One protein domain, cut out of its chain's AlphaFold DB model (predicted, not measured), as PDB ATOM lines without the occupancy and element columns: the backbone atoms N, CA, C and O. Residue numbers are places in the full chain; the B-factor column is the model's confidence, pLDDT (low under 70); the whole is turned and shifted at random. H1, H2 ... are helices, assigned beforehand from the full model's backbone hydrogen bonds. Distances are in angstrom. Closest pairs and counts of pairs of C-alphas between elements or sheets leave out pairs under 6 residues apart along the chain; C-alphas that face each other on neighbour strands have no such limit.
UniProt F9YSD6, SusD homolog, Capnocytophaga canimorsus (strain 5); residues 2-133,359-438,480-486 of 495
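This is residues 2 to 133, 359 to 438 and 480 to 486 of the 495 residues of the protein "SusD homolog" of Capnocytophaga canimorsus (strain 5) (UniProt F9YSD6). Look first for a slab of helices side by side: H3, H4 and H5 make one triangle, H5, H6 and H8 make a second that shares H5, and H2 is added beside H3. The short H1 and H9 lie along one side of this slab with H10 beyond H9, while residues 8 to 28 and 87 to 103 make wide loops past the H2 end, with H11 beside the first loop. The part is all helix: 219 residues are printed, with eleven named helices, H1 to H11 in chain order, and no named strand. It is compact, with a radius of gyration of the C-alphas of 19.1 A, and spans 59 by 47 by 33 A.

Find C-alpha 2 at (-280.505, -322.903, -207.710); from there H1 runs to residue 7. H2, residues 29 to 46, is 26.6 A long, and H3, residues 61 to 76, is 22.5 A. C-alpha 110 at (-285.550, -346.255, -211.308) begins H4, residues 110 to 129, 29.0 A long. After the first cut come H5, residues 359 to 371, 18.5 A, H6, residues 375 to 389, 20.8 A, the short H7, residues 396 to 400, and H8, residues 404 to 415, 16.4 A. H9 holds residues 422 to 428, H10 432 to 436, and H11 480 to 485, ending at C-alpha 485 at (-294.637, -313.260, -194.654).

Start at the hub, H5, in the bundle of aligned helices H3, H4, H5, H6 and H8. It touches H4 at the C-alphas of Lys 117 and Cys 368, their closest, 5.1 A apart, at a shallow tilt of 27 degrees, opposite ways. H5 and H6 form a helical hairpin, closest at the C-alphas of Ala 366 and Val 378, 4.5 A apart. H8 touches H5, closest at the C-alphas of Met 405 and Ala 370, 5.4 A apart. H3 touches H5 with residues 66 to 73 alone, at a shallow tilt of 33 degrees, only just short of steep. H2 and H3 form another hairpin, closest at the C-alphas of Ala 44 and Ser 61, 4.1 A apart. H1 is near H3; H9 is close to but not clearly touching H8, H1, H3 and H10. H7 and H8 meet only through their link, and H11 touches no helix. Each O i to N i+4 pair is within hydrogen-bond range in H1, H3, H4, H5, H8, H10 and H11; H2 has 13 of 14, H6 9 of 11, H9 2 of 3, and H7 0 of 1 beside 2 of 2 O i to N i+3 pairs.

The C-alphas of Phe 18 and Ala 397, the two farthest apart, lie 61.7 A from each other. Residues 134 to 358 are not printed, with 8.8 A between C-alphas 133 and 359; residues 439 to 479 are missing too, with 27.6 A between C-alphas 438 and 480. The links H1 to H2, H2 to H3 and H3 to H4 are long, and residues 52 to 57 stand free. No printed residue is under 70 in pLDDT.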
ATOM      1  N   ARG A   2    -281.381-323.198-208.874       92.69
ATOM      2  CA  ARG A   2    -280.505-322.903-207.710       92.69
ATOM      3  C   ARG A   2    -281.242-322.944-206.363       92.69
ATOM      4  O   ARG A   2    -280.740-323.559-205.430       92.69
ATOM      5  N   THR A   3    -282.425-322.336-206.286       95.25
ATOM      6  CA  THR A   3    -283.284-322.352-205.089       95.25
ATOM      7  C   THR A   3    -283.641-323.778-204.673       95.25
ATOM      8  O   THR A   3    -283.413-324.143-203.524       95.25
ATOM      9  N   LEU A   4    -284.074-324.613-205.625       97.25
ATOM     10  CA  LEU A   4    -284.401-326.027-205.403       97.25
ATOM     11  C   LEU A   4    -283.248-326.804-204.743       97.25
ATOM     12  O   LEU A   4    -283.463-327.577-203.821       97.25
ATOM     13  N   PHE A   5    -281.999-326.591-205.170       93.31
ATOM     14  CA  PHE A   5    -280.854-327.334-204.614       93.31
ATOM     15  C   PHE A   5    -280.398-326.863-203.239       93.31
ATOM     16  O   PHE A   5    -279.658-327.577-202.565       93.31
ATOM     17  N   ILE A   6    -280.771-325.646-202.858       94.38
ATOM     18  CA  ILE A   6    -280.409-325.063-201.569       94.38
ATOM     19  C   ILE A   6    -281.495-325.370-200.530       94.38
ATOM     20  O   ILE A   6    -281.176-325.731-199.399       94.38
ATOM     21  N   TYR A   7    -282.760-325.238-200.924       96.69
ATOM     22  CA  TYR A   7    -283.913-325.263-200.022       96.69
ATOM     23  C   TYR A   7    -284.813-326.490-200.196       96.69
ATOM     24  O   TYR A   7    -285.768-326.645-199.436       96.69
ATOM     25  N   GLY A   8    -284.540-327.347-201.183       97.69
ATOM     26  CA  GLY A   8    -285.441-328.430-201.563       97.69
ATOM     27  C   GLY A   8    -286.708-327.897-202.245       97.69
ATOM     28  O   GLY A   8    -286.635-326.858-202.909       97.69
ATOM     29  N   PRO A   9    -287.858-328.583-202.090       98.00
ATOM     30  CA  PRO A   9    -289.182-328.120-202.515       98.00
ATOM     31  C   PRO A   9    -289.364-326.611-202.341       98.00
ATOM     32  O   PRO A   9    -289.138-326.081-201.252       98.00
ATOM     33  N   CYS A  10    -289.753-325.898-203.396       96.31
ATOM     34  CA  CYS A  10    -289.865-324.440-203.371       96.31
ATOM     35  C   CYS A  10    -291.098-323.946-204.143       96.31
ATOM     36  O   CYS A  10    -291.644-324.695-204.956       96.31
ATOM     37  N   PRO A  11    -291.554-322.707-203.890       95.00
ATOM     38  CA  PRO A  11    -292.595-322.085-204.699       95.00
ATOM     39  C   PRO A  11    -292.164-321.959-206.165       95.00
ATOM     40  O   PRO A  11    -290.996-321.686-206.455       95.00
ATOM     41  N   ILE A  12    -293.116-322.149-207.074       95.69
ATOM     42  CA  ILE A  12    -293.005-321.807-208.493       95.69
ATOM     43  C   ILE A  12    -293.786-320.514-208.685       95.69
ATOM     44  O   ILE A  12    -294.929-320.407-208.239       95.69
ATOM     45  N   ILE A  13    -293.134-319.528-209.291       92.25
ATOM     46  CA  ILE A  13    -293.684-318.201-209.549       92.25
ATOM     47  C   ILE A  13    -293.491-317.950-211.041       92.25
ATOM     48  O   ILE A  13    -292.363-317.741-211.486       92.25
ATOM     49  N   GLU A  14    -294.577-318.046-211.802       90.75
ATOM     50  CA  GLU A  14    -294.564-317.940-213.271       90.75
ATOM     51  C   GLU A  14    -294.797-316.502-213.744       90.75
ATOM     52  O   GLU A  14    -294.359-316.108-214.821       90.75
ATOM     53  N   GLU A  15    -295.433-315.690-212.902       89.00
ATOM     54  CA  GLU A  15    -295.755-314.299-213.182       89.00
ATOM     55  C   GLU A  15    -295.361-313.383-212.024       89.00
ATOM     56  O   GLU A  15    -295.070-313.817-210.908       89.00
ATOM     57  N   TYR A  16    -295.326-312.084-212.301       88.38
ATOM     58  CA  TYR A  16    -295.011-311.088-211.290       88.38
ATOM     59  C   TYR A  16    -296.105-311.031-210.214       88.38
ATOM     60  O   TYR A  16    -297.284-310.881-210.522       88.38
ATOM     61  N   VAL A  17    -295.701-311.082-208.943       83.50
ATOM     62  CA  VAL A  17    -296.616-311.081-207.797       83.50
ATOM     63  C   VAL A  17    -296.580-309.724-207.090       83.50
ATOM     64  O   VAL A  17    -295.520-309.265-206.669       83.50
ATOM     65  N   PHE A  18    -297.744-309.084-206.935       79.69
ATOM     66  CA  PHE A  18    -297.879-307.761-206.304       79.69
ATOM     67  C   PHE A  18    -298.027-307.806-204.773       79.69
ATOM     68  O   PHE A  18    -297.766-306.801-204.114       79.69
ATOM     69  N   SER A  19    -298.448-308.939-204.195       79.62
ATOM     70  CA  SER A  19    -298.600-309.110-202.744       79.62
ATOM     71  C   SER A  19    -298.329-310.545-202.287       79.62
ATOM     72  O   SER A  19    -298.530-311.506-203.026       79.62
ATOM     73  N   ASN A  20    -297.912-310.701-201.031       77.88
ATOM     74  CA  ASN A  20    -297.552-312.009-200.478       77.88
ATOM     75  C   ASN A  20    -298.764-312.872-200.084       77.88
ATOM     76  O   ASN A  20    -298.604-314.061-199.821       77.88
ATOM     77  N   GLU A  21    -299.971-312.296-200.037       75.06
ATOM     78  CA  GLU A  21    -301.180-312.955-199.515       75.06
ATOM     79  C   GLU A  21    -301.578-314.196-200.325       75.06
ATOM     80  O   GLU A  21    -302.047-315.178-199.755       75.06
ATOM     81  N   ASN A  22    -301.312-314.183-201.635       78.44
ATOM     82  CA  ASN A  22    -301.633-315.278-202.552       78.44
ATOM     83  C   ASN A  22    -300.394-316.060-203.008       78.44
ATOM     84  O   ASN A  22    -300.460-316.809-203.983       78.44
ATOM     85  N   MET A  23    -299.247-315.887-202.340       86.88
ATOM     86  CA  MET A  23    -298.046-316.614-202.738       86.88
ATOM     87  C   MET A  23    -298.217-318.124-202.506       86.88
ATOM     88  O   MET A  23    -298.696-318.544-201.441       86.88
ATOM     89  N   PRO A  24    -297.812-318.956-203.484       91.69
ATOM     90  CA  PRO A  24    -297.886-320.395-203.330       91.69
ATOM     91  C   PRO A  24    -296.945-320.875-202.225       91.69
ATOM     92  O   PRO A  24    -295.906-320.271-201.939       91.69
ATOM     93  N   GLY A  25    -297.316-322.000-201.616       93.56
ATOM     94  CA  GLY A  25    -296.419-322.740-200.740       93.56
ATOM     95  C   GLY A  25    -295.317-323.442-201.532       93.56
ATOM     96  O   GLY A  25    -295.028-323.131-202.690       93.56
ATOM     97  N   ARG A  26    -294.682-324.439-200.916       97.00
ATOM     98  CA  ARG A  26    -293.706-325.271-201.630       97.00
ATOM     99  C   ARG A  26    -294.445-326.260-202.518       97.00
ATOM    100  O   ARG A  26    -295.290-327.000-202.023       97.00
ATOM    101  N   TYR A  27    -294.092-326.329-203.794       98.44
ATOM    102  CA  TYR A  27    -294.525-327.448-204.623       98.44
ATOM    103  C   TYR A  27    -293.674-328.687-204.313       98.44
ATOM    104  O   TYR A  27    -292.509-328.545-203.934       98.44
ATOM    105  N   HIS A  28    -294.233-329.889-204.483       98.69
ATOM    106  CA  HIS A  28    -293.496-331.151-204.356       98.69
ATOM    107  C   HIS A  28    -292.214-331.123-205.202       98.69
ATOM    108  O   HIS A  28    -292.223-330.612-206.322       98.69
ATOM    109  N   PHE A  29    -291.121-331.700-204.692       98.75
ATOM    110  CA  PHE A  29    -289.804-331.670-205.337       98.75
ATOM    111  C   PHE A  29    -289.871-332.071-206.817       98.75
ATOM    112  O   PHE A  29    -289.393-331.334-207.675       98.75
ATOM    113  N   ASP A  30    -290.520-333.199-207.112       98.69
ATOM    114  CA  ASP A  30    -290.634-333.729-208.477       98.69
ATOM    115  C   ASP A  30    -291.475-332.831-209.397       98.69
ATOM    116  O   ASP A  30    -291.120-332.653-210.558       98.69
ATOM    117  N   TYR A  31    -292.505-332.160-208.866       98.75
ATOM    118  CA  TYR A  31    -293.282-331.175-209.626       98.75
ATOM    119  C   TYR A  31    -292.408-329.979-210.030       98.75
ATOM    120  O   TYR A  31    -292.426-329.538-211.179       98.75
ATOM    121  N   VAL A  32    -291.582-329.482-209.102       98.69
ATOM    122  CA  VAL A  32    -290.628-328.396-209.383       98.69
ATOM    123  C   VAL A  32    -289.562-328.834-210.385       98.69
ATOM    124  O   VAL A  32    -289.192-328.053-211.261       98.69
ATOM    125  N   VAL A  33    -289.062-330.069-210.281       98.75
ATOM    126  CA  VAL A  33    -288.093-330.634-211.236       98.75
ATOM    127  C   VAL A  33    -288.679-330.669-212.642       98.75
ATOM    128  O   VAL A  33    -288.001-330.256-213.583       98.75
ATOM    129  N   ASP A  34    -289.917-331.132-212.788       98.75
ATOM    130  CA  ASP A  34    -290.573-331.244-214.087       98.75
ATOM    131  C   ASP A  34    -290.854-329.884-214.712       98.75
ATOM    132  O   ASP A  34    -290.541-329.689-215.888       98.75
ATOM    133  N   TRP A  35    -291.325-328.925-213.913       98.50
ATOM    134  CA  TRP A  35    -291.491-327.548-214.365       98.50
ATOM    135  C   TRP A  35    -290.157-326.954-214.842       98.50
ATOM    136  O   TRP A  35    -290.048-326.535-215.989       98.50
ATOM    137  N   ILE A  36    -289.087-327.022-214.034       98.62
ATOM    138  CA  ILE A  36    -287.769-326.493-214.438       98.62
ATOM    139  C   ILE A  36    -287.237-327.204-215.695       98.62
ATOM    140  O   ILE A  36    -286.591-326.575-216.533       98.62
ATOM    141  N   ALA A  37    -287.445-328.518-215.818       98.62
ATOM    142  CA  ALA A  37    -286.964-329.280-216.966       98.62
ATOM    143  C   ALA A  37    -287.652-328.824-218.257       98.62
ATOM    144  O   ALA A  37    -286.965-328.651-219.263       98.62
ATOM    145  N   LYS A  38    -288.968-328.582-218.195       98.31
ATOM    146  CA  LYS A  38    -289.754-328.021-219.294       98.31
ATOM    147  C   LYS A  38    -289.231-326.640-219.698       98.31
ATOM    148  O   LYS A  38    -288.911-326.450-220.865       98.31
ATOM    149  N   GLU A  39    -289.029-325.736-218.739       98.06
ATOM    150  CA  GLU A  39    -288.488-324.392-219.011       98.06
ATOM    151  C   GLU A  39    -287.109-324.441-219.691       98.06
ATOM    152  O   GLU A  39    -286.820-323.669-220.605       98.06
ATOM    153  N   PHE A  40    -286.235-325.369-219.279       98.38
ATOM    154  CA  PHE A  40    -284.943-325.546-219.945       98.38
ATOM    155  C   PHE A  40    -285.067-326.096-221.367       98.38
ATOM    156  O   PHE A  40    -284.260-325.717-222.216       98.38
ATOM    157  N   ASP A  41    -286.024-326.987-221.627       98.25
ATOM    158  CA  ASP A  41    -286.262-327.515-222.971       98.25
ATOM    159  C   ASP A  41    -286.819-326.440-223.905       98.25
ATOM    160  O   ASP A  41    -286.312-326.288-225.015       98.25
ATOM    161  N   GLU A  42    -287.793-325.658-223.439       97.88
ATOM    162  CA  GLU A  42    -288.359-324.540-224.196       97.88
ATOM    163  C   GLU A  42    -287.288-323.487-224.496       97.88
ATOM    164  O   GLU A  42    -287.058-323.158-225.659       97.88
ATOM    165  N   ALA A  43    -286.523-323.060-223.486       97.88
ATOM    166  CA  ALA A  43    -285.434-322.107-223.691       97.88
ATOM    167  C   ALA A  43    -284.349-322.642-224.644       97.88
ATOM    168  O   ALA A  43    -283.768-321.883-225.419       97.88
ATOM    169  N   ALA A  44    -284.044-323.942-224.602       98.06
ATOM    170  CA  ALA A  44    -283.037-324.533-225.478       98.06
ATOM    171  C   ALA A  44    -283.435-324.512-226.965       98.06
ATOM    172  O   ALA A  44    -282.531-324.497-227.801       98.06
ATOM    173  N   ASN A  45    -284.733-324.476-227.293       96.75
ATOM    174  CA  ASN A  45    -285.207-324.384-228.679       96.75
ATOM    175  C   ASN A  45    -284.892-323.018-229.311       96.75
ATOM    176  O   ASN A  45    -284.583-322.947-230.498       96.75
ATOM    177  N   ASP A  46    -284.904-321.954-228.505       96.69
ATOM    178  CA  ASP A  46    -284.715-320.575-228.977       96.69
ATOM    179  C   ASP A  46    -283.266-320.076-228.841       96.69
ATOM    180  O   ASP A  46    -282.868-319.063-229.428       96.69
ATOM    181  N   LEU A  47    -282.445-320.758-228.035       98.25
ATOM    182  CA  LEU A  47    -281.073-320.348-227.755       98.25
ATOM    183  C   LEU A  47    -280.069-320.940-228.761       98.25
ATOM    184  O   LEU A  47    -280.112-322.129-229.072       98.25
ATOM    185  N   PRO A  48    -279.055-320.166-229.199       97.94
ATOM    186  CA  PRO A  48    -277.977-320.706-230.019       97.94
ATOM    187  C   PRO A  48    -277.124-321.692-229.213       97.94
ATOM    188  O   PRO A  48    -276.944-321.523-228.005       97.94
ATOM    189  N   ALA A  49    -276.529-322.677-229.890       97.38
ATOM    190  CA  ALA A  49    -275.661-323.676-229.257       97.38
ATOM    191  C   ALA A  49    -274.351-323.085-228.714       97.38
ATOM    192  O   ALA A  49    -273.874-323.487-227.655       97.38
ATOM    193  N   THR A  50    -273.797-322.082-229.396       95.69
ATOM    194  CA  THR A  50    -272.530-321.439-229.026       95.69
ATOM    195  C   THR A  50    -272.614-319.926-229.090       95.69
ATOM    196  O   THR A  50    -273.416-319.361-229.836       95.69
ATOM    197  N   ARG A  51    -271.713-319.258-228.366       94.25
ATOM    198  CA  ARG A  51    -271.496-317.809-228.441       94.25
ATOM    199  C   ARG A  51    -270.011-317.484-228.400       94.25
ATOM    200  O   ARG A  51    -269.214-318.274-227.904       94.25
ATOM    201  N   SER A  52    -269.645-316.303-228.887       90.88
ATOM    202  CA  SER A  52    -268.263-315.821-228.930       90.88
ATOM    203  C   SER A  52    -268.173-314.325-228.604       90.88
ATOM    204  O   SER A  52    -269.186-313.629-228.444       90.88
ATOM    205  N   GLY A  53    -266.938-313.833-228.454       87.94
ATOM    206  CA  GLY A  53    -266.648-312.427-228.176       87.94
ATOM    207  C   GLY A  53    -267.368-311.912-226.928       87.94
ATOM    208  O   GLY A  53    -267.428-312.589-225.902       87.94
ATOM    209  N   GLN A  54    -267.970-310.727-227.036       87.56
ATOM    210  CA  GLN A  54    -268.672-310.057-225.931       87.56
ATOM    211  C   GLN A  54    -269.940-310.789-225.460       87.56
ATOM    212  O   GLN A  54    -270.480-310.485-224.401       87.56
ATOM    213  N   THR A  55    -270.430-311.768-226.226       90.44
ATOM    214  CA  THR A  55    -271.642-312.527-225.881       90.44
ATOM    215  C   THR A  55    -271.354-313.886-225.254       90.44
ATOM    216  O   THR A  55    -272.301-314.591-224.918       90.44
ATOM    217  N   TRP A  56    -270.081-314.252-225.066       87.06
ATOM    218  CA  TRP A  56    -269.678-315.581-224.590       87.06
ATOM    219  C   TRP A  56    -270.331-315.985-223.255       87.06
ATOM    220  O   TRP A  56    -270.618-317.157-223.043       87.06
ATOM    221  N   GLY A  57    -270.637-315.019-222.380       88.81
ATOM    222  CA  GLY A  57    -271.308-315.272-221.098       88.81
ATOM    223  C   GLY A  57    -272.840-315.381-221.143       88.81
ATOM    224  O   GLY A  57    -273.439-315.667-220.107       88.81
ATOM    225  N   ARG A  58    -273.494-315.125-222.288       95.19
ATOM    226  CA  ARG A  58    -274.962-315.229-222.425       95.19
ATOM    227  C   ARG A  58    -275.389-316.692-222.573       95.19
ATOM    228  O   ARG A  58    -274.644-317.502-223.113       95.19
ATOM    229  N   ALA A  59    -276.618-316.999-222.162       97.31
ATOM    230  CA  ALA A  59    -277.175-318.351-222.209       97.31
ATOM    231  C   ALA A  59    -277.133-318.982-223.615       97.31
ATOM    232  O   ALA A  59    -277.338-318.294-224.626       97.31
ATOM    233  N   THR A  60    -276.898-320.293-223.658       98.50
ATOM    234  CA  THR A  60    -276.919-321.145-224.857       98.50
ATOM    235  C   THR A  60    -277.793-322.375-224.627       98.50
ATOM    236  O   THR A  60    -278.055-322.744-223.479       98.50
ATOM    237  N   SER A  61    -278.208-323.044-225.704       98.62
ATOM    238  CA  SER A  61    -278.943-324.310-225.594       98.62
ATOM    239  C   SER A  61    -278.101-325.402-224.922       98.62
ATOM    240  O   SER A  61    -278.617-326.149-224.094       98.62
ATOM    241  N   VAL A  62    -276.780-325.419-225.155       98.62
ATOM    242  CA  VAL A  62    -275.835-326.308-224.451       98.62
ATOM    243  C   VAL A  62    -275.866-326.064-222.936       98.62
ATOM    244  O   VAL A  62    -275.946-327.017-222.163       98.62
ATOM    245  N   MET A  63    -275.840-324.799-222.490       98.44
ATOM    246  CA  MET A  63    -275.930-324.467-221.061       98.44
ATOM    247  C   MET A  63    -277.265-324.923-220.461       98.44
ATOM    248  O   MET A  63    -277.268-325.515-219.382       98.44
ATOM    249  N   ALA A  64    -278.383-324.685-221.154       98.62
ATOM    250  CA  ALA A  64    -279.713-325.089-220.696       98.62
ATOM    251  C   ALA A  64    -279.820-326.617-220.531       98.62
ATOM    252  O   ALA A  64    -280.181-327.102-219.455       98.62
ATOM    253  N   LYS A  65    -279.403-327.386-221.546       98.81
ATOM    254  CA  LYS A  65    -279.415-328.857-221.501       98.81
ATOM    255  C   LYS A  65    -278.457-329.416-220.447       98.81
ATOM    256  O   LYS A  65    -278.821-330.343-219.728       98.81
ATOM    257  N   ALA A  66    -277.278-328.817-220.270       98.75
ATOM    258  CA  ALA A  66    -276.342-329.212-219.217       98.75
ATOM    259  C   ALA A  66    -276.901-328.984-217.797       98.75
ATOM    260  O   ALA A  66    -276.739-329.836-216.919       98.75
ATOM    261  N   LEU A  67    -277.593-327.863-217.565       98.56
ATOM    262  CA  LEU A  67    -278.265-327.583-216.291       98.56
ATOM    263  C   LEU A  67    -279.410-328.566-216.026       98.56
ATOM    264  O   LEU A  67    -279.496-329.109-214.921       98.56
ATOM    265  N   LYS A  68    -280.240-328.839-217.044       98.81
ATOM    266  CA  LYS A  68    -281.287-329.867-216.987       98.81
ATOM    267  C   LYS A  68    -280.695-331.233-216.632       98.81
ATOM    268  O   LYS A  68    -281.154-331.854-215.677       98.81
ATOM    269  N   ALA A  69    -279.642-331.667-217.325       98.88
ATOM    270  CA  ALA A  69    -278.967-332.938-217.069       98.88
ATOM    271  C   ALA A  69    -278.474-333.048-215.615       98.88
ATOM    272  O   ALA A  69    -278.833-333.990-214.907       98.88
ATOM    273  N   ARG A  70    -277.738-332.039-215.119       98.81
ATOM    274  CA  ARG A  70    -277.285-331.995-213.715       98.81
ATOM    275  C   ARG A  70    -278.458-332.083-212.736       98.81
ATOM    276  O   ARG A  70    -278.371-332.784-211.728       98.81
ATOM    277  N   MET A  71    -279.546-331.365-213.009       98.75
ATOM    278  CA  MET A  71    -280.735-331.386-212.160       98.75
ATOM    279  C   MET A  71    -281.400-332.748-212.104       98.75
ATOM    280  O   MET A  71    -281.757-333.183-211.012       98.75
ATOM    281  N   LEU A  72    -281.522-333.435-213.234       98.94
ATOM    282  CA  LEU A  72    -282.140-334.755-213.273       98.94
ATOM    283  C   LEU A  72    -281.278-335.811-212.573       98.94
ATOM    284  O   LEU A  72    -281.823-336.631-211.840       98.94
ATOM    285  N   VAL A  73    -279.945-335.722-212.669       98.88
ATOM    286  CA  VAL A  73    -279.036-336.541-211.842       98.88
ATOM    287  C   VAL A  73    -279.292-336.304-210.354       98.88
ATOM    288  O   VAL A  73    -279.373-337.249-209.568       98.88
ATOM    289  N   TYR A  74    -279.446-335.044-209.939       98.69
ATOM    290  CA  TYR A  74    -279.710-334.718-208.537       98.69
ATOM    291  C   TYR A  74    -281.080-335.239-208.102       98.69
ATOM    292  O   TYR A  74    -281.179-335.823-207.028       98.69
ATOM    293  N   ALA A  75    -282.106-335.098-208.941       98.81
ATOM    294  CA  ALA A  75    -283.450-335.597-208.669       98.81
ATOM    295  C   ALA A  75    -283.522-337.131-208.574       98.81
ATOM    296  O   ALA A  75    -284.313-337.660-207.801       98.81
ATOM    297  N   ALA A  76    -282.675-337.845-209.320       98.88
ATOM    298  CA  ALA A  76    -282.565-339.301-209.259       98.88
ATOM    299  C   ALA A  76    -281.727-339.808-208.066       98.88
ATOM    300  O   ALA A  76    -281.759-340.999-207.745       98.88
ATOM    301  N   SER A  77    -280.977-338.921-207.402       98.69
ATOM    302  CA  SER A  77    -280.065-339.266-206.307       98.69
ATOM    303  C   SER A  77    -280.802-339.623-205.004       98.69
ATOM    304  O   SER A  77    -281.901-339.117-204.779       98.69
ATOM    305  N   PRO A  78    -280.182-340.408-204.093       98.62
ATOM    306  CA  PRO A  78    -280.815-340.910-202.866       98.62
ATOM    307  C   PRO A  78    -281.636-339.895-202.057       98.62
ATOM    308  O   PRO A  78    -282.766-340.197-201.680       98.62
ATOM    309  N   LEU A  79    -281.122-338.678-201.834       98.56
ATOM    310  CA  LEU A  79    -281.818-337.638-201.055       98.56
ATOM    311  C   LEU A  79    -283.226-337.322-201.588       98.56
ATOM    312  O   LEU A  79    -284.114-337.018-200.800       98.56
ATOM    313  N   TRP A  80    -283.427-337.395-202.906       98.56
ATOM    314  CA  TRP A  80    -284.680-337.034-203.586       98.56
ATOM    315  C   TRP A  80    -285.390-338.240-204.223       98.56
ATOM    316  O   TRP A  80    -286.396-338.093-204.922       98.56
ATOM    317  N   ASN A  81    -284.861-339.440-203.982       98.56
ATOM    318  CA  ASN A  81    -285.311-340.678-204.604       98.56
ATOM    319  C   ASN A  81    -285.310-341.845-203.601       98.56
ATOM    320  O   ASN A  81    -284.762-342.912-203.875       98.56
ATOM    321  N   GLY A  82    -285.884-341.613-202.413       97.56
ATOM    322  CA  GLY A  82    -286.168-342.665-201.431       97.56
ATOM    323  C   GLY A  82    -285.443-342.583-200.086       97.56
ATOM    324  O   GLY A  82    -285.733-343.383-199.204       97.56
ATOM    325  N   SER A  83    -284.510-341.648-199.886       98.00
ATOM    326  CA  SER A  83    -283.723-341.558-198.641       98.00
ATOM    327  C   SER A  83    -283.830-340.205-197.936       98.00
ATOM    328  O   SER A  83    -282.956-339.859-197.146       98.00
ATOM    329  N   PHE A  84    -284.867-339.416-198.220       98.25
ATOM    330  CA  PHE A  84    -285.056-338.133-197.549       98.25
ATOM    331  C   PHE A  84    -285.248-338.329-196.028       98.25
ATOM    332  O   PHE A  84    -286.089-339.136-195.632       98.25
ATOM    333  N   PRO A  85    -284.504-337.612-195.162       97.44
ATOM    334  CA  PRO A  85    -284.445-337.934-193.731       97.44
ATOM    335  C   PRO A  85    -285.638-337.439-192.898       97.44
ATOM    336  O   PRO A  85    -285.714-337.769-191.719       97.44
ATOM    337  N   PHE A  86    -286.559-336.666-193.483       97.88
ATOM    338  CA  PHE A  86    -287.719-336.092-192.785       97.88
ATOM    339  C   PHE A  86    -289.030-336.510-193.469       97.88
ATOM    340  O   PHE A  86    -289.637-335.700-194.180       97.88
ATOM    341  N   PRO A  87    -289.452-337.781-193.339       96.44
ATOM    342  CA  PRO A  87    -290.623-338.320-194.035       96.44
ATOM    343  C   PRO A  87    -291.947-337.636-193.656       96.44
ATOM    344  O   PRO A  87    -292.908-337.662-194.421       96.44
ATOM    345  N   GLU A  88    -292.006-337.007-192.487       97.19
ATOM    346  CA  GLU A  88    -293.156-336.257-191.985       97.19
ATOM    347  C   GLU A  88    -293.282-334.839-192.563       97.19
ATOM    348  O   GLU A  88    -294.320-334.195-192.373       97.19
ATOM    349  N   TRP A  89    -292.251-334.337-193.252       98.06
ATOM    350  CA  TRP A  89    -292.237-332.975-193.779       98.06
ATOM    351  C   TRP A  89    -293.185-332.817-194.973       98.06
ATOM    352  O   TRP A  89    -292.997-333.392-196.046       98.06
ATOM    353  N   LYS A  90    -294.213-331.991-194.779       97.94
ATOM    354  CA  LYS A  90    -295.299-331.751-195.732       97.94
ATOM    355  C   LYS A  90    -295.809-330.319-195.624       97.94
ATOM    356  O   LYS A  90    -295.580-329.643-194.620       97.94
ATOM    357  N   ASN A  91    -296.535-329.868-196.639       97.50
ATOM    358  CA  ASN A  91    -297.295-328.628-196.541       97.50
ATOM    359  C   ASN A  91    -298.433-328.742-195.516       97.50
ATOM    360  O   ASN A  91    -298.947-329.828-195.237       97.50
ATOM    361  N   ILE A  92    -298.867-327.588-195.004       94.44
ATOM    362  CA  ILE A  92    -300.008-327.476-194.085       94.44
ATOM    363  C   ILE A  92    -301.261-327.029-194.849       94.44
ATOM    364  O   ILE A  92    -302.264-327.747-194.853       94.44
ATOM    365  N   SER A  93    -301.173-325.891-195.545       92.06
ATOM    366  CA  SER A  93    -302.316-325.208-196.180       92.06
ATOM    367  C   SER A  93    -302.221-325.114-197.706       92.06
ATOM    368  O   SER A  93    -303.045-324.456-198.328       92.06
ATOM    369  N   PHE A  94    -301.230-325.767-198.315       95.31
ATOM    370  CA  PHE A  94    -300.975-325.723-199.756       95.31
ATOM    371  C   PHE A  94    -300.846-327.133-200.332       95.31
ATOM    372  O   PHE A  94    -300.250-328.009-199.701       95.31
ATOM    373  N   GLU A  95    -301.378-327.355-201.531       97.56
ATOM    374  CA  GLU A  95    -301.315-328.645-202.215       97.56
ATOM    375  C   GLU A  95    -300.653-328.510-203.580       97.56
ATOM    376  O   GLU A  95    -300.849-327.540-204.305       97.56
ATOM    377  N   THR A  96    -299.857-329.514-203.925       98.50
ATOM    378  CA  THR A  96    -299.268-329.661-205.251       98.50
ATOM    379  C   THR A  96    -300.165-330.575-206.088       98.50
ATOM    380  O   THR A  96    -300.472-331.685-205.633       98.50
ATOM    381  N   PRO A  97    -300.548-330.181-207.316       98.12
ATOM    382  CA  PRO A  97    -301.296-331.051-208.220       98.12
ATOM    383  C   PRO A  97    -300.615-332.418-208.389       98.12
ATOM    384  O   PRO A  97    -299.429-332.492-208.700       98.12
ATOM    385  N   GLY A  98    -301.354-333.503-208.139       97.56
ATOM    386  CA  GLY A  98    -300.850-334.882-208.228       97.56
ATOM    387  C   GLY A  98    -300.075-335.400-207.006       97.56
ATOM    388  O   GLY A  98    -299.852-336.603-206.916       97.56
ATOM    389  N   TYR A  99    -299.717-334.541-206.042       98.00
ATOM    390  CA  TYR A  99    -298.947-334.933-204.847       98.00
ATOM    391  C   TYR A  99    -299.638-334.575-203.518       98.00
ATOM    392  O   TYR A  99    -299.175-334.985-202.447       98.00
ATOM    393  N   GLY A 100    -300.737-333.814-203.558       98.00
ATOM    394  CA  GLY A 100    -301.419-333.321-202.361       98.00
ATOM    395  C   GLY A 100    -300.470-332.470-201.515       98.00
ATOM    396  O   GLY A 100    -299.769-331.601-202.032       98.00
ATOM    397  N   LYS A 101    -300.406-332.732-200.207       98.19
ATOM    398  CA  LYS A 101    -299.539-331.984-199.277       98.19
ATOM    399  C   LYS A 101    -298.097-332.487-199.209       98.19
ATOM    400  O   LYS A 101    -297.279-331.853-198.543       98.19
ATOM    401  N   ASN A 102    -297.774-333.609-199.847       98.25
ATOM    402  CA  ASN A 102    -296.430-334.177-199.780       98.25
ATOM    403  C   ASN A 102    -295.414-333.245-200.449       98.25
ATOM    404  O   ASN A 102    -295.722-332.580-201.437       98.25
ATOM    405  N   LEU A 103    -294.187-333.227-199.925       98.50
ATOM    406  CA  LEU A 103    -293.113-332.378-200.443       98.50
ATOM    407  C   LEU A 103    -291.981-333.156-201.113       98.50
ATOM    408  O   LEU A 103    -291.338-332.617-202.012       98.50
ATOM    409  N   VAL A 104    -291.729-334.398-200.703       98.44
ATOM    410  CA  VAL A 104    -290.601-335.196-201.194       98.44
ATOM    411  C   VAL A 104    -291.018-336.656-201.361       98.44
ATOM    412  O   VAL A 104    -291.742-337.190-200.522       98.44
ATOM    413  N   SER A 105    -290.518-337.313-202.412       96.06
ATOM    414  CA  SER A 105    -290.695-338.755-202.592       96.06
ATOM    415  C   SER A 105    -289.860-339.553-201.587       96.06
ATOM    416  O   SER A 105    -288.659-339.324-201.425       96.06
ATOM    417  N   LEU A 106    -290.497-340.545-200.965       96.50
ATOM    418  CA  LEU A 106    -289.873-341.489-200.031       96.50
ATOM    419  C   LEU A 106    -289.677-342.883-200.636       96.50
ATOM    420  O   LEU A 106    -289.234-343.797-199.950       96.50
ATOM    421  N   SER A 107    -290.006-343.059-201.915       97.50
ATOM    422  CA  SER A 107    -289.840-344.325-202.629       97.50
ATOM    423  C   SER A 107    -288.832-344.168-203.755       97.50
ATOM    424  O   SER A 107    -288.839-343.164-204.469       97.50
ATOM    425  N   TYR A 108    -287.963-345.167-203.897       98.50
ATOM    426  CA  TYR A 108    -287.027-345.234-205.009       98.50
ATOM    427  C   TYR A 108    -287.773-345.464-206.324       98.50
ATOM    428  O   TYR A 108    -288.562-346.400-206.446       98.50
ATOM    429  N   ASP A 109    -287.456-344.640-207.315       98.62
ATOM    430  CA  ASP A 109    -287.920-344.762-208.686       98.62
ATOM    431  C   ASP A 109    -286.722-344.842-209.646       98.62
ATOM    432  O   ASP A 109    -285.942-343.893-209.815       98.62
ATOM    433  N   ARG A 110    -286.587-346.000-210.301       98.56
ATOM    434  CA  ARG A 110    -285.550-346.255-211.308       98.56
ATOM    435  C   ARG A 110    -285.751-345.412-212.571       98.56
ATOM    436  O   ARG A 110    -284.765-345.087-213.234       98.56
ATOM    437  N   ALA A 111    -286.984-345.024-212.904       98.75
ATOM    438  CA  ALA A 111    -287.278-344.221-214.090       98.75
ATOM    439  C   ALA A 111    -286.627-342.830-214.022       98.75
ATOM    440  O   ALA A 111    -286.219-342.299-215.058       98.75
ATOM    441  N   LYS A 112    -286.411-342.278-212.816       98.88
ATOM    442  CA  LYS A 112    -285.641-341.034-212.640       98.88
ATOM    443  C   LYS A 112    -284.214-341.156-213.179       98.88
ATOM    444  O   LYS A 112    -283.731-340.223-213.819       98.88
ATOM    445  N   TRP A 113    -283.554-342.301-212.979       98.88
ATOM    446  CA  TRP A 113    -282.210-342.545-213.515       98.88
ATOM    447  C   TRP A 113    -282.199-342.731-215.030       98.88
ATOM    448  O   TRP A 113    -281.281-342.243-215.683       98.88
ATOM    449  N   VAL A 114    -283.228-343.369-215.600       98.88
ATOM    450  CA  VAL A 114    -283.381-343.482-217.063       98.88
ATOM    451  C   VAL A 114    -283.528-342.094-217.690       98.88
ATOM    452  O   VAL A 114    -282.738-341.719-218.549       98.88
ATOM    453  N   ARG A 115    -284.444-341.271-217.167       98.88
ATOM    454  CA  ARG A 115    -284.635-339.891-217.636       98.88
ATOM    455  C   ARG A 115    -283.377-339.032-217.470       98.88
ATOM    456  O   ARG A 115    -283.068-338.211-218.333       98.88
ATOM    457  N   ALA A 116    -282.652-339.196-216.361       98.94
ATOM    458  CA  ALA A 116    -281.391-338.495-216.132       98.94
ATOM    459  C   ALA A 116    -280.311-338.922-217.135       98.94
ATOM    460  O   ALA A 116    -279.625-338.051-217.673       98.94
ATOM    461  N   LYS A 117    -280.196-340.225-217.428       98.94
ATOM    462  CA  LYS A 117    -279.284-340.760-218.445       98.94
ATOM    463  C   LYS A 117    -279.551-340.125-219.805       98.94
ATOM    464  O   LYS A 117    -278.620-339.591-220.401       98.94
ATOM    465  N   ASP A 118    -280.806-340.134-220.253       98.88
ATOM    466  CA  ASP A 118    -281.188-339.606-221.566       98.88
ATOM    467  C   ASP A 118    -280.841-338.116-221.688       98.88
ATOM    468  O   ASP A 118    -280.210-337.694-222.656       98.88
ATOM    469  N   ALA A 119    -281.143-337.323-220.652       98.94
ATOM    470  CA  ALA A 119    -280.783-335.907-220.617       98.94
ATOM    471  C   ALA A 119    -279.261-335.671-220.573       98.94
ATOM    472  O   ALA A 119    -278.768-334.713-221.171       98.94
ATOM    473  N   CYS A 120    -278.499-336.520-219.872       98.94
ATOM    474  CA  CYS A 120    -277.037-336.430-219.845       98.94
ATOM    475  C   CYS A 120    -276.424-336.762-221.208       98.94
ATOM    476  O   CYS A 120    -275.515-336.056-221.646       98.94
ATOM    477  N   GLN A 121    -276.936-337.794-221.881       98.88
ATOM    478  CA  GLN A 121    -276.509-338.176-223.224       98.88
ATOM    479  C   GLN A 121    -276.816-337.064-224.235       98.88
ATOM    480  O   GLN A 121    -275.929-336.667-224.989       98.88
ATOM    481  N   GLU A 122    -278.033-336.510-224.203       98.81
ATOM    482  CA  GLU A 122    -278.442-335.378-225.045       98.81
ATOM    483  C   GLU A 122    -277.524-334.163-224.832       98.81
ATOM    484  O   GLU A 122    -276.992-333.603-225.792       98.81
ATOM    485  N   ALA A 123    -277.290-333.774-223.573       98.88
ATOM    486  CA  ALA A 123    -276.445-332.629-223.247       98.88
ATOM    487  C   ALA A 123    -274.987-332.830-223.694       98.88
ATOM    488  O   ALA A 123    -274.369-331.892-224.203       98.88
ATOM    489  N   LEU A 124    -274.435-334.036-223.511       98.88
ATOM    490  CA  LEU A 124    -273.065-334.362-223.905       98.88
ATOM    491  C   LEU A 124    -272.890-334.314-225.429       98.88
ATOM    492  O   LEU A 124    -271.944-333.689-225.912       98.88
ATOM    493  N   GLU A 125    -273.806-334.917-226.191       98.75
ATOM    494  CA  GLU A 125    -273.725-334.901-227.657       98.75
ATOM    495  C   GLU A 125    -273.974-333.511-228.239       98.75
ATOM    496  O   GLU A 125    -273.259-333.097-229.158       98.75
ATOM    497  N   LEU A 126    -274.910-332.743-227.671       98.69
ATOM    498  CA  LEU A 126    -275.123-331.355-228.076       98.69
ATOM    499  C   LEU A 126    -273.869-330.507-227.819       98.69
ATOM    500  O   LEU A 126    -273.459-329.747-228.694       98.69
ATOM    501  N   ALA A 127    -273.223-330.661-226.656       98.75
ATOM    502  CA  ALA A 127    -271.991-329.942-226.338       98.75
ATOM    503  C   ALA A 127    -270.855-330.288-227.315       98.75
ATOM    504  O   ALA A 127    -270.190-329.384-227.829       98.75
ATOM    505  N   LYS A 128    -270.655-331.578-227.615       98.56
ATOM    506  CA  LYS A 128    -269.640-332.039-228.577       98.56
ATOM    507  C   LYS A 128    -269.917-331.523-229.989       98.56
ATOM    508  O   LYS A 128    -269.010-331.007-230.636       98.56
ATOM    509  N   THR A 129    -271.170-331.595-230.439       98.38
ATOM    510  CA  THR A 129    -271.605-331.075-231.749       98.38
ATOM    511  C   THR A 129    -271.398-329.564-231.850       98.38
ATOM    512  O   THR A 129    -270.986-329.055-232.888       98.38
ATOM    513  N   ALA A 130    -271.600-328.844-230.744       97.81
ATOM    514  CA  ALA A 130    -271.317-327.418-230.616       97.81
ATOM    515  C   ALA A 130    -269.806-327.083-230.564       97.81
ATOM    516  O   ALA A 130    -269.434-325.918-230.458       97.81
ATOM    517  N   GLY A 131    -268.918-328.080-230.640       97.19
ATOM    518  CA  GLY A 131    -267.466-327.898-230.692       97.19
ATOM    519  C   GLY A 131    -266.761-327.914-229.333       97.19
ATOM    520  O   GLY A 131    -265.540-327.734-229.289       97.19
ATOM    521  N   HIS A 132    -267.481-328.158-228.231       98.06
ATOM    522  CA  HIS A 132    -266.847-328.357-226.929       98.06
ATOM    523  C   HIS A 132    -266.047-329.660-226.909       98.06
ATOM    524  O   HIS A 132    -266.496-330.701-227.384       98.06
ATOM    525  N   ARG A 133    -264.855-329.610-226.314       97.88
ATOM    526  CA  ARG A 133    -263.950-330.762-226.192       97.88
ATOM    527  C   ARG A 133    -263.130-330.677-224.916       97.88
ATOM    528  O   ARG A 133    -262.882-329.581-224.421       97.88
ATOM    529  N   ALA A 359    -266.172-332.185-218.904       98.88
ATOM    530  CA  ALA A 359    -265.866-333.320-218.032       98.88
ATOM    531  C   ALA A 359    -267.005-333.669-217.064       98.88
ATOM    532  O   ALA A 359    -267.235-334.834-216.760       98.88
ATOM    533  N   GLU A 360    -267.751-332.669-216.597       98.81
ATOM    534  CA  GLU A 360    -268.909-332.908-215.747       98.81
ATOM    535  C   GLU A 360    -270.017-333.667-216.487       98.81
ATOM    536  O   GLU A 360    -270.673-334.502-215.875       98.81
ATOM    537  N   LEU A 361    -270.218-333.422-217.786       98.94
ATOM    538  CA  LEU A 361    -271.236-334.127-218.569       98.94
ATOM    539  C   LEU A 361    -270.891-335.611-218.730       98.94
ATOM    540  O   LEU A 361    -271.762-336.451-218.516       98.94
ATOM    541  N   TYR A 362    -269.617-335.933-218.979       98.94
ATOM    542  CA  TYR A 362    -269.123-337.316-218.936       98.94
ATOM    543  C   TYR A 362    -269.371-337.960-217.565       98.94
ATOM    544  O   TYR A 362    -269.883-339.073-217.480       98.94
ATOM    545  N   LEU A 363    -269.056-337.255-216.475       98.94
ATOM    546  CA  LEU A 363    -269.225-337.775-215.113       98.94
ATOM    547  C   LEU A 363    -270.700-337.932-214.713       98.94
ATOM    548  O   LEU A 363    -271.040-338.880-214.010       98.94
ATOM    549  N   ASN A 364    -271.574-337.023-215.151       98.94
ATOM    550  CA  ASN A 364    -273.018-337.107-214.935       98.94
ATOM    551  C   ASN A 364    -273.599-338.330-215.666       98.94
ATOM    552  O   ASN A 364    -274.368-339.088-215.073       98.94
ATOM    553  N   LEU A 365    -273.187-338.561-216.920       98.94
ATOM    554  CA  LEU A 365    -273.599-339.736-217.685       98.94
ATOM    555  C   LEU A 365    -273.053-341.030-217.064       98.94
ATOM    556  O   LEU A 365    -273.824-341.960-216.850       98.94
ATOM    557  N   ALA A 366    -271.771-341.068-216.681       98.94
ATOM    558  CA  ALA A 366    -271.171-342.212-215.990       98.94
ATOM    559  C   ALA A 366    -271.932-342.580-214.707       98.94
ATOM    560  O   ALA A 366    -272.122-343.755-214.411       98.94
ATOM    561  N   GLU A 367    -272.397-341.583-213.951       98.94
ATOM    562  CA  GLU A 367    -273.195-341.817-212.749       98.94
ATOM    563  C   GLU A 367    -274.557-342.438-213.050       98.94
ATOM    564  O   GLU A 367    -274.966-343.369-212.355       98.94
ATOM    565  N   CYS A 368    -275.224-341.979-214.109       98.94
ATOM    566  CA  CYS A 368    -276.475-342.586-214.549       98.94
ATOM    567  C   CYS A 368    -276.262-344.028-215.019       98.94
ATOM    568  O   CYS A 368    -277.045-344.905-214.671       98.94
ATOM    569  N   GLU A 369    -275.187-344.293-215.767       98.88
ATOM    570  CA  GLU A 369    -274.842-345.648-216.209       98.88
ATOM    571  C   GLU A 369    -274.539-346.567-215.019       98.88
ATOM    572  O   GLU A 369    -275.022-347.696-214.986       98.88
ATOM    573  N   ALA A 370    -273.817-346.078-214.004       98.81
ATOM    574  CA  ALA A 370    -273.550-346.835-212.781       98.81
ATOM    575  C   ALA A 370    -274.836-347.140-211.998       98.81
ATOM    576  O   ALA A 370    -274.994-348.250-211.505       98.81
ATOM    577  N   ALA A 371    -275.763-346.183-211.899       98.69
ATOM    578  CA  ALA A 371    -277.050-346.374-211.225       98.69
ATOM    579  C   ALA A 371    -278.014-347.310-211.980       98.69
ATOM    580  O   ALA A 371    -279.004-347.769-211.410       98.69
ATOM    581  N   LEU A 372    -277.743-347.565-213.262       98.69
ATOM    582  CA  LEU A 372    -278.483-348.490-214.119       98.69
ATOM    583  C   LEU A 372    -277.696-349.786-214.390       98.69
ATOM    584  O   LEU A 372    -278.088-350.541-215.279       98.69
ATOM    585  N   ASP A 373    -276.619-350.025-213.635       98.31
ATOM    586  CA  ASP A 373    -275.762-351.217-213.685       98.31
ATOM    587  C   ASP A 373    -275.084-351.472-215.048       98.31
ATOM    588  O   ASP A 373    -274.713-352.597-215.384       98.31
ATOM    589  N   ASN A 374    -274.866-350.423-215.850       98.56
ATOM    590  CA  ASN A 374    -274.187-350.521-217.140       98.56
ATOM    591  C   ASN A 374    -272.681-350.232-217.023       98.56
ATOM    592  O   ASN A 374    -272.213-349.116-217.264       98.56
ATOM    593  N   GLN A 375    -271.898-351.273-216.732       98.44
ATOM    594  CA  GLN A 375    -270.433-351.196-216.641       98.44
ATOM    595  C   GLN A 375    -269.775-350.584-217.889       98.44
ATOM    596  O   GLN A 375    -268.874-349.754-217.766       98.44
ATOM    597  N   SER A 376    -270.206-350.985-219.088       98.44
ATOM    598  CA  SER A 376    -269.588-350.515-220.335       98.44
ATOM    599  C   SER A 376    -269.746-349.002-220.515       98.44
ATOM    600  O   SER A 376    -268.785-348.322-220.873       98.44
ATOM    601  N   GLY A 377    -270.923-348.464-220.170       98.56
ATOM    602  CA  GLY A 377    -271.201-347.030-220.189       98.56
ATOM    603  C   GLY A 377    -270.396-346.260-219.142       98.56
ATOM    604  O   GLY A 377    -269.889-345.177-219.436       98.56
ATOM    605  N   VAL A 378    -270.201-346.831-217.947       98.81
ATOM    606  CA  VAL A 378    -269.326-346.239-216.921       98.81
ATOM    607  C   VAL A 378    -267.897-346.114-217.445       98.81
ATOM    608  O   VAL A 378    -267.333-345.020-217.424       98.81
ATOM    609  N   PHE A 379    -267.316-347.202-217.954       98.69
ATOM    610  CA  PHE A 379    -265.930-347.196-218.427       98.69
ATOM    611  C   PHE A 379    -265.742-346.294-219.645       98.69
ATOM    612  O   PHE A 379    -264.778-345.532-219.675       98.69
ATOM    613  N   ALA A 380    -266.687-346.296-220.590       98.69
ATOM    614  CA  ALA A 380    -266.647-345.412-221.753       98.69
ATOM    615  C   ALA A 380    -266.554-343.929-221.354       98.69
ATOM    616  O   ALA A 380    -265.796-343.181-221.958       98.69
ATOM    617  N   ASN A 381    -267.274-343.510-220.309       98.81
ATOM    618  CA  ASN A 381    -267.273-342.118-219.863       98.81
ATOM    619  C   ASN A 381    -266.096-341.774-218.937       98.81
ATOM    620  O   ASN A 381    -265.476-340.722-219.093       98.81
ATOM    621  N   LEU A 382    -265.764-342.642-217.973       98.81
ATOM    622  CA  LEU A 382    -264.660-342.377-217.044       98.81
ATOM    623  C   LEU A 382    -263.299-342.416-217.752       98.81
ATOM    624  O   LEU A 382    -262.429-341.604-217.436       98.81
ATOM    625  N   ASN A 383    -263.111-343.303-218.733       98.81
ATOM    626  CA  ASN A 383    -261.822-343.443-219.414       98.81
ATOM    627  C   ASN A 383    -261.471-342.240-220.298       98.81
ATOM    628  O   ASN A 383    -260.287-341.956-220.453       98.81
ATOM    629  N   GLU A 384    -262.449-341.462-220.777       98.75
ATOM    630  CA  GLU A 384    -262.183-340.171-221.433       98.75
ATOM    631  C   GLU A 384    -261.501-339.179-220.480       98.75
ATOM    632  O   GLU A 384    -260.503-338.539-220.825       98.75
ATOM    633  N   ILE A 385    -261.982-339.108-219.234       98.81
ATOM    634  CA  ILE A 385    -261.400-338.250-218.195       98.81
ATOM    635  C   ILE A 385    -260.016-338.758-217.784       98.81
ATOM    636  O   ILE A 385    -259.065-337.975-217.692       98.81
ATOM    637  N   ARG A 386    -259.887-340.073-217.578       98.81
ATOM    638  CA  ARG A 386    -258.648-340.708-217.109       98.81
ATOM    639  C   ARG A 386    -257.528-340.616-218.144       98.81
ATOM    640  O   ARG A 386    -256.444-340.147-217.794       98.81
ATOM    641  N   ARG A 387    -257.801-340.910-219.426       98.75
ATOM    642  CA  ARG A 387    -256.834-340.705-220.527       98.75
ATOM    643  C   ARG A 387    -256.326-339.275-220.563       98.75
ATOM    644  O   ARG A 387    -255.115-339.047-220.617       98.75
ATOM    645  N   ARG A 388    -257.240-338.299-220.513       98.69
ATOM    646  CA  ARG A 388    -256.856-336.888-220.548       98.69
ATOM    647  C   ARG A 388    -255.936-336.546-219.384       98.69
ATOM    648  O   ARG A 388    -254.904-335.918-219.610       98.69
ATOM    649  N   ALA A 389    -256.291-336.984-218.177       98.62
ATOM    650  CA  ALA A 389    -255.544-336.720-216.952       98.62
ATOM    651  C   ALA A 389    -254.207-337.481-216.840       98.62
ATOM    652  O   ALA A 389    -253.455-337.223-215.901       98.62
ATOM    653  N   GLY A 390    -253.896-338.394-217.769       98.25
ATOM    654  CA  GLY A 390    -252.694-339.231-217.697       98.25
ATOM    655  C   GLY A 390    -252.792-340.321-216.631       98.25
ATOM    656  O   GLY A 390    -251.802-340.629-215.974       98.25
ATOM    657  N   VAL A 391    -253.995-340.857-216.427       97.94
ATOM    658  CA  VAL A 391    -254.304-341.896-215.442       97.94
ATOM    659  C   VAL A 391    -254.696-343.179-216.177       97.94
ATOM    660  O   VAL A 391    -255.452-343.087-217.149       97.94
ATOM    661  N   PRO A 392    -254.228-344.367-215.744       98.00
ATOM    662  CA  PRO A 392    -254.585-345.633-216.383       98.00
ATOM    663  C   PRO A 392    -256.094-345.832-216.509       98.00
ATOM    664  O   PRO A 392    -256.850-345.530-215.585       98.00
ATOM    665  N   GLU A 393    -256.534-346.343-217.650       98.44
ATOM    666  CA  GLU A 393    -257.941-346.644-217.914       98.44
ATOM    667  C   GLU A 393    -258.467-347.750-217.000       98.44
ATOM    668  O   GLU A 393    -257.738-348.672-216.644       98.44
ATOM    669  N   LEU A 394    -259.745-347.655-216.635       98.12
ATOM    670  CA  LEU A 394    -260.423-348.702-215.885       98.12
ATOM    671  C   LEU A 394    -260.702-349.905-216.778       98.12
ATOM    672  O   LEU A 394    -261.126-349.775-217.932       98.12
ATOM    673  N   THR A 395    -260.528-351.074-216.179       97.31
ATOM    674  CA  THR A 395    -260.844-352.381-216.740       97.31
ATOM    675  C   THR A 395    -261.751-353.152-215.781       97.31
ATOM    676  O   THR A 395    -261.971-352.756-214.636       97.31
ATOM    677  N   ALA A 396    -262.271-354.302-216.216       96.62
ATOM    678  CA  ALA A 396    -263.080-355.157-215.345       96.62
ATOM    679  C   ALA A 396    -262.319-355.630-214.088       96.62
ATOM    680  O   ALA A 396    -262.942-355.871-213.057       96.62
ATOM    681  N   ALA A 397    -260.983-355.718-214.143       95.00
ATOM    682  CA  ALA A 397    -260.158-356.106-212.999       95.00
ATOM    683  C   ALA A 397    -260.243-355.097-211.838       95.00
ATOM    684  O   ALA A 397    -260.152-355.483-210.669       95.00
ATOM    685  N   ASP A 398    -260.486-353.819-212.138       95.06
ATOM    686  CA  ASP A 398    -260.547-352.744-211.144       95.06
ATOM    687  C   ASP A 398    -261.823-352.779-210.286       95.06
ATOM    688  O   ASP A 398    -261.893-352.124-209.242       95.06
ATOM    689  N   LEU A 399    -262.821-353.585-210.670       94.94
ATOM    690  CA  LEU A 399    -264.043-353.784-209.882       94.94
ATOM    691  C   LEU A 399    -263.822-354.613-208.610       94.94
ATOM    692  O   LEU A 399    -264.673-354.617-207.725       94.94
ATOM    693  N   SER A 400    -262.669-355.276-208.494       92.75
ATOM    694  CA  SER A 400    -262.242-355.944-207.257       92.75
ATOM    695  C   SER A 400    -261.908-354.960-206.131       92.75
ATOM    696  O   SER A 400    -262.027-355.310-204.959       92.75
ATOM    697  N   ALA A 401    -261.501-353.733-206.475       89.81
ATOM    698  CA  ALA A 401    -261.116-352.712-205.507       89.81
ATOM    699  C   ALA A 401    -262.297-351.829-205.085       89.81
ATOM    700  O   ALA A 401    -262.379-351.419-203.929       89.81
ATOM    701  N   GLN A 402    -263.173-351.484-206.032       94.25
ATOM    702  CA  GLN A 402    -264.299-350.569-205.838       94.25
ATOM    703  C   GLN A 402    -265.424-350.906-206.820       94.25
ATOM    704  O   GLN A 402    -265.160-351.267-207.966       94.25
ATOM    705  N   ASN A 403    -266.681-350.724-206.411       96.88
ATOM    706  CA  ASN A 403    -267.816-350.895-207.324       96.88
ATOM    707  C   ASN A 403    -267.949-349.719-208.318       96.88
ATOM    708  O   ASN A 403    -267.281-348.688-208.194       96.88
ATOM    709  N   LEU A 404    -268.841-349.855-209.311       98.06
ATOM    710  CA  LEU A 404    -269.049-348.846-210.364       98.06
ATOM    711  C   LEU A 404    -269.336-347.447-209.803       98.06
ATOM    712  O   LEU A 404    -268.706-346.469-210.203       98.06
ATOM    713  N   MET A 405    -270.268-347.349-208.854       98.25
ATOM    714  CA  MET A 405    -270.667-346.071-208.268       98.25
ATOM    715  C   MET A 405    -269.534-345.456-207.436       98.25
ATOM    716  O   MET A 405    -269.358-344.240-207.430       98.25
ATOM    717  N   GLU A 406    -268.727-346.266-206.754       97.56
ATOM    718  CA  GLU A 406    -267.555-345.794-206.017       97.56
ATOM    719  C   GLU A 406    -266.472-345.230-206.941       97.56
ATOM    720  O   GLU A 406    -265.915-344.173-206.632       97.56
ATOM    721  N   TRP A 407    -266.205-345.878-208.080       98.44
ATOM    722  CA  TRP A 407    -265.306-345.342-209.106       98.44
ATOM    723  C   TRP A 407    -265.811-344.009-209.660       98.44
ATOM    724  O   TRP A 407    -265.057-343.036-209.681       98.44
ATOM    725  N   VAL A 408    -267.099-343.920-210.011       98.81
ATOM    726  CA  VAL A 408    -267.711-342.666-210.480       98.81
ATOM    727  C   VAL A 408    -267.593-341.561-209.432       98.81
ATOM    728  O   VAL A 408    -267.149-340.453-209.738       98.81
ATOM    729  N   ARG A 409    -267.961-341.846-208.176       98.38
ATOM    730  CA  ARG A 409    -267.906-340.871-207.077       98.38
ATOM    731  C   ARG A 409    -266.485-340.371-206.834       98.38
ATOM    732  O   ARG A 409    -266.308-339.184-206.550       98.38
ATOM    733  N   ASN A 410    -265.489-341.252-206.931       98.31
ATOM    734  CA  ASN A 410    -264.091-340.894-206.723       98.31
ATOM    735  C   ASN A 410    -263.526-340.083-207.898       98.31
ATOM    736  O   ASN A 410    -262.932-339.030-207.670       98.31
ATOM    737  N   GLU A 411    -263.782-340.501-209.140       98.81
ATOM    738  CA  GLU A 411    -263.359-339.755-210.332       98.81
ATOM    739  C   GLU A 411    -263.997-338.361-210.356       98.81
ATOM    740  O   GLU A 411    -263.310-337.366-210.589       98.81
ATOM    741  N   ARG A 412    -265.290-338.265-210.009       98.81
ATOM    742  CA  ARG A 412    -266.004-336.990-209.879       98.81
ATOM    743  C   ARG A 412    -265.403-336.105-208.794       98.81
ATOM    744  O   ARG A 412    -265.263-334.900-208.998       98.81
ATOM    745  N   PHE A 413    -265.057-336.691-207.647       98.31
ATOM    746  CA  PHE A 413    -264.419-335.966-206.555       98.31
ATOM    747  C   PHE A 413    -263.080-335.355-206.983       98.31
ATOM    748  O   PHE A 413    -262.851-334.176-206.714       98.31
ATOM    749  N   ILE A 414    -262.227-336.147-207.635       98.62
ATOM    750  CA  ILE A 414    -260.901-335.719-208.084       98.62
ATOM    751  C   ILE A 414    -261.053-334.655-209.161       98.62
ATOM    752  O   ILE A 414    -260.621-333.521-208.971       98.62
ATOM    753  N   GLU A 415    -261.710-334.999-210.268       98.81
ATOM    754  CA  GLU A 415    -261.761-334.160-211.459       98.81
ATOM    755  C   GLU A 415    -262.359-332.783-211.145       98.81
ATOM    756  O   GLU A 415    -261.765-331.761-211.487       98.81
ATOM    757  N   LEU A 416    -263.471-332.752-210.402       98.50
ATOM    758  CA  LEU A 416    -264.197-331.533-210.032       98.50
ATOM    759  C   LEU A 416    -263.785-330.981-208.652       98.50
ATOM    760  O   LEU A 416    -264.521-330.200-208.032       98.50
ATOM    761  N   TRP A 417    -262.616-331.372-208.132       97.75
ATOM    762  CA  TRP A 417    -262.135-330.890-206.836       97.75
ATOM    763  C   TRP A 417    -262.035-329.359-206.832       97.75
ATOM    764  O   TRP A 417    -261.534-328.758-207.780       97.75
ATOM    765  N   GLY A 418    -262.537-328.701-205.786       93.31
ATOM    766  CA  GLY A 418    -262.516-327.237-205.701       93.31
ATOM    767  C   GLY A 418    -263.435-326.510-206.699       93.31
ATOM    768  O   GLY A 418    -263.370-325.289-206.790       93.31
ATOM    769  N   GLU A 419    -264.314-327.209-207.429       95.00
ATOM    770  CA  GLU A 419    -265.248-326.606-208.404       95.00
ATOM    771  C   GLU A 419    -266.652-326.347-207.831       95.00
ATOM    772  O   GLU A 419    -267.486-325.748-208.491       95.00
ATOM    773  N   GLY A 420    -266.901-326.677-206.558       93.31
ATOM    774  CA  GLY A 420    -268.186-326.404-205.888       93.31
ATOM    775  C   GLY A 420    -269.207-327.543-205.973       93.31
ATOM    776  O   GLY A 420    -270.339-327.383-205.527       93.31
ATOM    777  N   HIS A 421    -268.808-328.712-206.476       97.31
ATOM    778  CA  HIS A 421    -269.683-329.885-206.599       97.31
ATOM    779  C   HIS A 421    -269.835-330.661-205.286       97.31
ATOM    780  O   HIS A 421    -270.945-331.040-204.912       97.31
ATOM    781  N   ARG A 422    -268.739-330.827-204.529       96.75
ATOM    782  CA  ARG A 422    -268.695-331.701-203.343       96.75
ATOM    783  C   ARG A 422    -269.760-331.378-202.294       96.75
ATOM    784  O   ARG A 422    -270.270-332.301-201.671       96.75
ATOM    785  N   TYR A 423    -270.111-330.101-202.116       96.56
ATOM    786  CA  TYR A 423    -271.172-329.675-201.195       96.56
ATOM    787  C   TYR A 423    -272.518-330.337-201.521       96.56
ATOM    788  O   TYR A 423    -273.209-330.798-200.611       96.56
ATOM    789  N   TYR A 424    -272.873-330.382-202.805       98.00
ATOM    790  CA  TYR A 424    -274.126-330.952-203.288       98.00
ATOM    791  C   TYR A 424    -274.042-332.469-203.418       98.00
ATOM    792  O   TYR A 424    -274.973-333.164-203.029       98.00
ATOM    793  N   ASP A 425    -272.914-332.984-203.909       98.50
ATOM    794  CA  ASP A 425    -272.723-334.411-204.157       98.50
ATOM    795  C   ASP A 425    -272.860-335.247-202.876       98.50
ATOM    796  O   ASP A 425    -273.635-336.198-202.835       98.50
ATOM    797  N   ILE A 426    -272.206-334.853-201.778       97.56
ATOM    798  CA  ILE A 426    -272.345-335.599-200.515       97.56
ATOM    799  C   ILE A 426    -273.761-335.531-199.933       97.56
ATOM    800  O   ILE A 426    -274.164-336.441-199.214       97.56
ATOM    801  N   ARG A 427    -274.501-334.451-200.221       98.38
ATOM    802  CA  ARG A 427    -275.874-334.264-199.748       98.38
ATOM    803  C   ARG A 427    -276.821-335.157-200.522       98.38
ATOM    804  O   ARG A 427    -277.514-335.965-199.923       98.38
ATOM    805  N   ARG A 428    -276.797-335.068-201.851       98.38
ATOM    806  CA  ARG A 428    -277.684-335.857-202.711       98.38
ATOM    807  C   ARG A 428    -277.419-337.362-202.603       98.38
ATOM    808  O   ARG A 428    -278.353-338.145-202.719       98.38
ATOM    809  N   TRP A 429    -276.176-337.763-202.329       98.50
ATOM    810  CA  TRP A 429    -275.807-339.158-202.069       98.50
ATOM    811  C   TRP A 429    -276.075-339.634-200.638       98.50
ATOM    812  O   TRP A 429    -275.834-340.806-200.369       98.50
ATOM    813  N   MET A 430    -276.533-338.766-199.727       97.56
ATOM    814  CA  MET A 430    -276.741-339.097-198.307       97.56
ATOM    815  C   MET A 430    -275.467-339.577-197.581       97.56
ATOM    816  O   MET A 430    -275.514-340.394-196.665       97.56
ATOM    817  N   ILE A 431    -274.302-339.049-197.978       96.81
ATOM    818  CA  ILE A 431    -272.988-339.373-197.385       96.81
ATOM    819  C   ILE A 431    -272.356-338.193-196.635       96.81
ATOM    820  O   ILE A 431    -271.195-338.236-196.217       96.81
ATOM    821  N   ALA A 432    -273.105-337.105-196.453       96.25
ATOM    822  CA  ALA A 432    -272.640-335.946-195.710       96.25
ATOM    823  C   ALA A 432    -272.222-336.284-194.261       96.25
ATOM    824  O   ALA A 432    -271.118-335.880-193.895       96.25
ATOM    825  N   PRO A 433    -272.954-337.099-193.466       95.19
ATOM    826  CA  PRO A 433    -272.506-337.485-192.121       95.19
ATOM    827  C   PRO A 433    -271.125-338.157-192.103       95.19
ATOM    828  O   PRO A 433    -270.322-337.932-191.202       95.19
ATOM    829  N   GLN A 434    -270.803-338.943-193.131       93.56
ATOM    830  CA  GLN A 434    -269.548-339.702-193.202       93.56
ATOM    831  C   GLN A 434    -268.328-338.803-193.456       93.56
ATOM    832  O   GLN A 434    -267.200-339.204-193.180       93.56
ATOM    833  N   THR A 435    -268.549-337.584-193.958       91.00
ATOM    834  CA  THR A 435    -267.485-336.650-194.363       91.00
ATOM    835  C   THR A 435    -267.509-335.327-193.602       91.00
ATOM    836  O   THR A 435    -266.484-334.652-193.516       91.00
ATOM    837  N   MET A 436    -268.660-334.951-193.042       94.31
ATOM    838  CA  MET A 436    -268.899-333.632-192.460       94.31
ATOM    839  C   MET A 436    -269.163-333.650-190.951       94.31
ATOM    840  O   MET A 436    -269.159-332.570-190.355       94.31
ATOM    841  N   ALA A 437    -269.355-334.823-190.336       94.19
ATOM    842  CA  ALA A 437    -269.516-334.949-188.888       94.19
ATOM    843  C   ALA A 437    -268.227-334.616-188.112       94.19
ATOM    844  O   ALA A 437    -267.160-334.381-188.693       94.19
ATOM    845  N   GLU A 438    -268.347-334.599-186.787       94.81
ATOM    846  CA  GLU A 438    -267.238-334.377-185.864       94.81
ATOM    847  C   GLU A 438    -266.109-335.395-186.095       94.81
ATOM    848  O   GLU A 438    -266.345-336.567-186.404       94.81
ATOM    849  N   ARG A 480    -286.169-316.089-191.630       83.19
ATOM    850  CA  ARG A 480    -287.283-315.981-190.675       83.19
ATOM    851  C   ARG A 480    -288.401-315.068-191.187       83.19
ATOM    852  O   ARG A 480    -289.566-315.456-191.156       83.19
ATOM    853  N   ASP A 481    -288.036-313.902-191.708       84.50
ATOM    854  CA  ASP A 481    -288.998-312.919-192.209       84.50
ATOM    855  C   ASP A 481    -289.812-313.460-193.387       84.50
ATOM    856  O   ASP A 481    -291.008-313.209-193.471       84.50
ATOM    857  N   GLU A 482    -289.190-314.246-194.265       80.00
ATOM    858  CA  GLU A 482    -289.864-314.835-195.422       80.00
ATOM    859  C   GLU A 482    -290.855-315.922-194.995       80.00
ATOM    860  O   GLU A 482    -291.985-315.960-195.477       80.00
ATOM    861  N   SER A 483    -290.471-316.748-194.014       76.12
ATOM    862  CA  SER A 483    -291.361-317.774-193.454       76.12
ATOM    863  C   SER A 483    -292.585-317.196-192.736       76.12
ATOM    864  O   SER A 483    -293.624-317.840-192.703       76.12
ATOM    865  N   TYR A 484    -292.484-315.980-192.188       79.31
ATOM    866  CA  TYR A 484    -293.615-315.297-191.552       79.31
ATOM    867  C   TYR A 484    -294.517-314.588-192.569       79.31
ATOM    868  O   TYR A 484    -295.729-314.507-192.385       79.31
ATOM    869  N   LYS A 485    -293.927-314.053-193.643       84.00
ATOM    870  CA  LYS A 485    -294.637-313.260-194.654       84.00
ATOM    871  C   LYS A 485    -295.510-314.087-195.590       84.00
ATOM    872  O   LYS A 485    -296.457-313.526-196.131       84.00
ATOM    873  N   ILE A 486    -295.176-315.356-195.820       84.69
ATOM    874  CA  ILE A 486    -295.903-316.235-196.743       84.69
ATOM    875  C   ILE A 486    -296.653-317.291-195.920       84.69
ATOM    876  O   ILE A 486    -296.039-318.279-195.514       84.69
TER     877      ILE A 486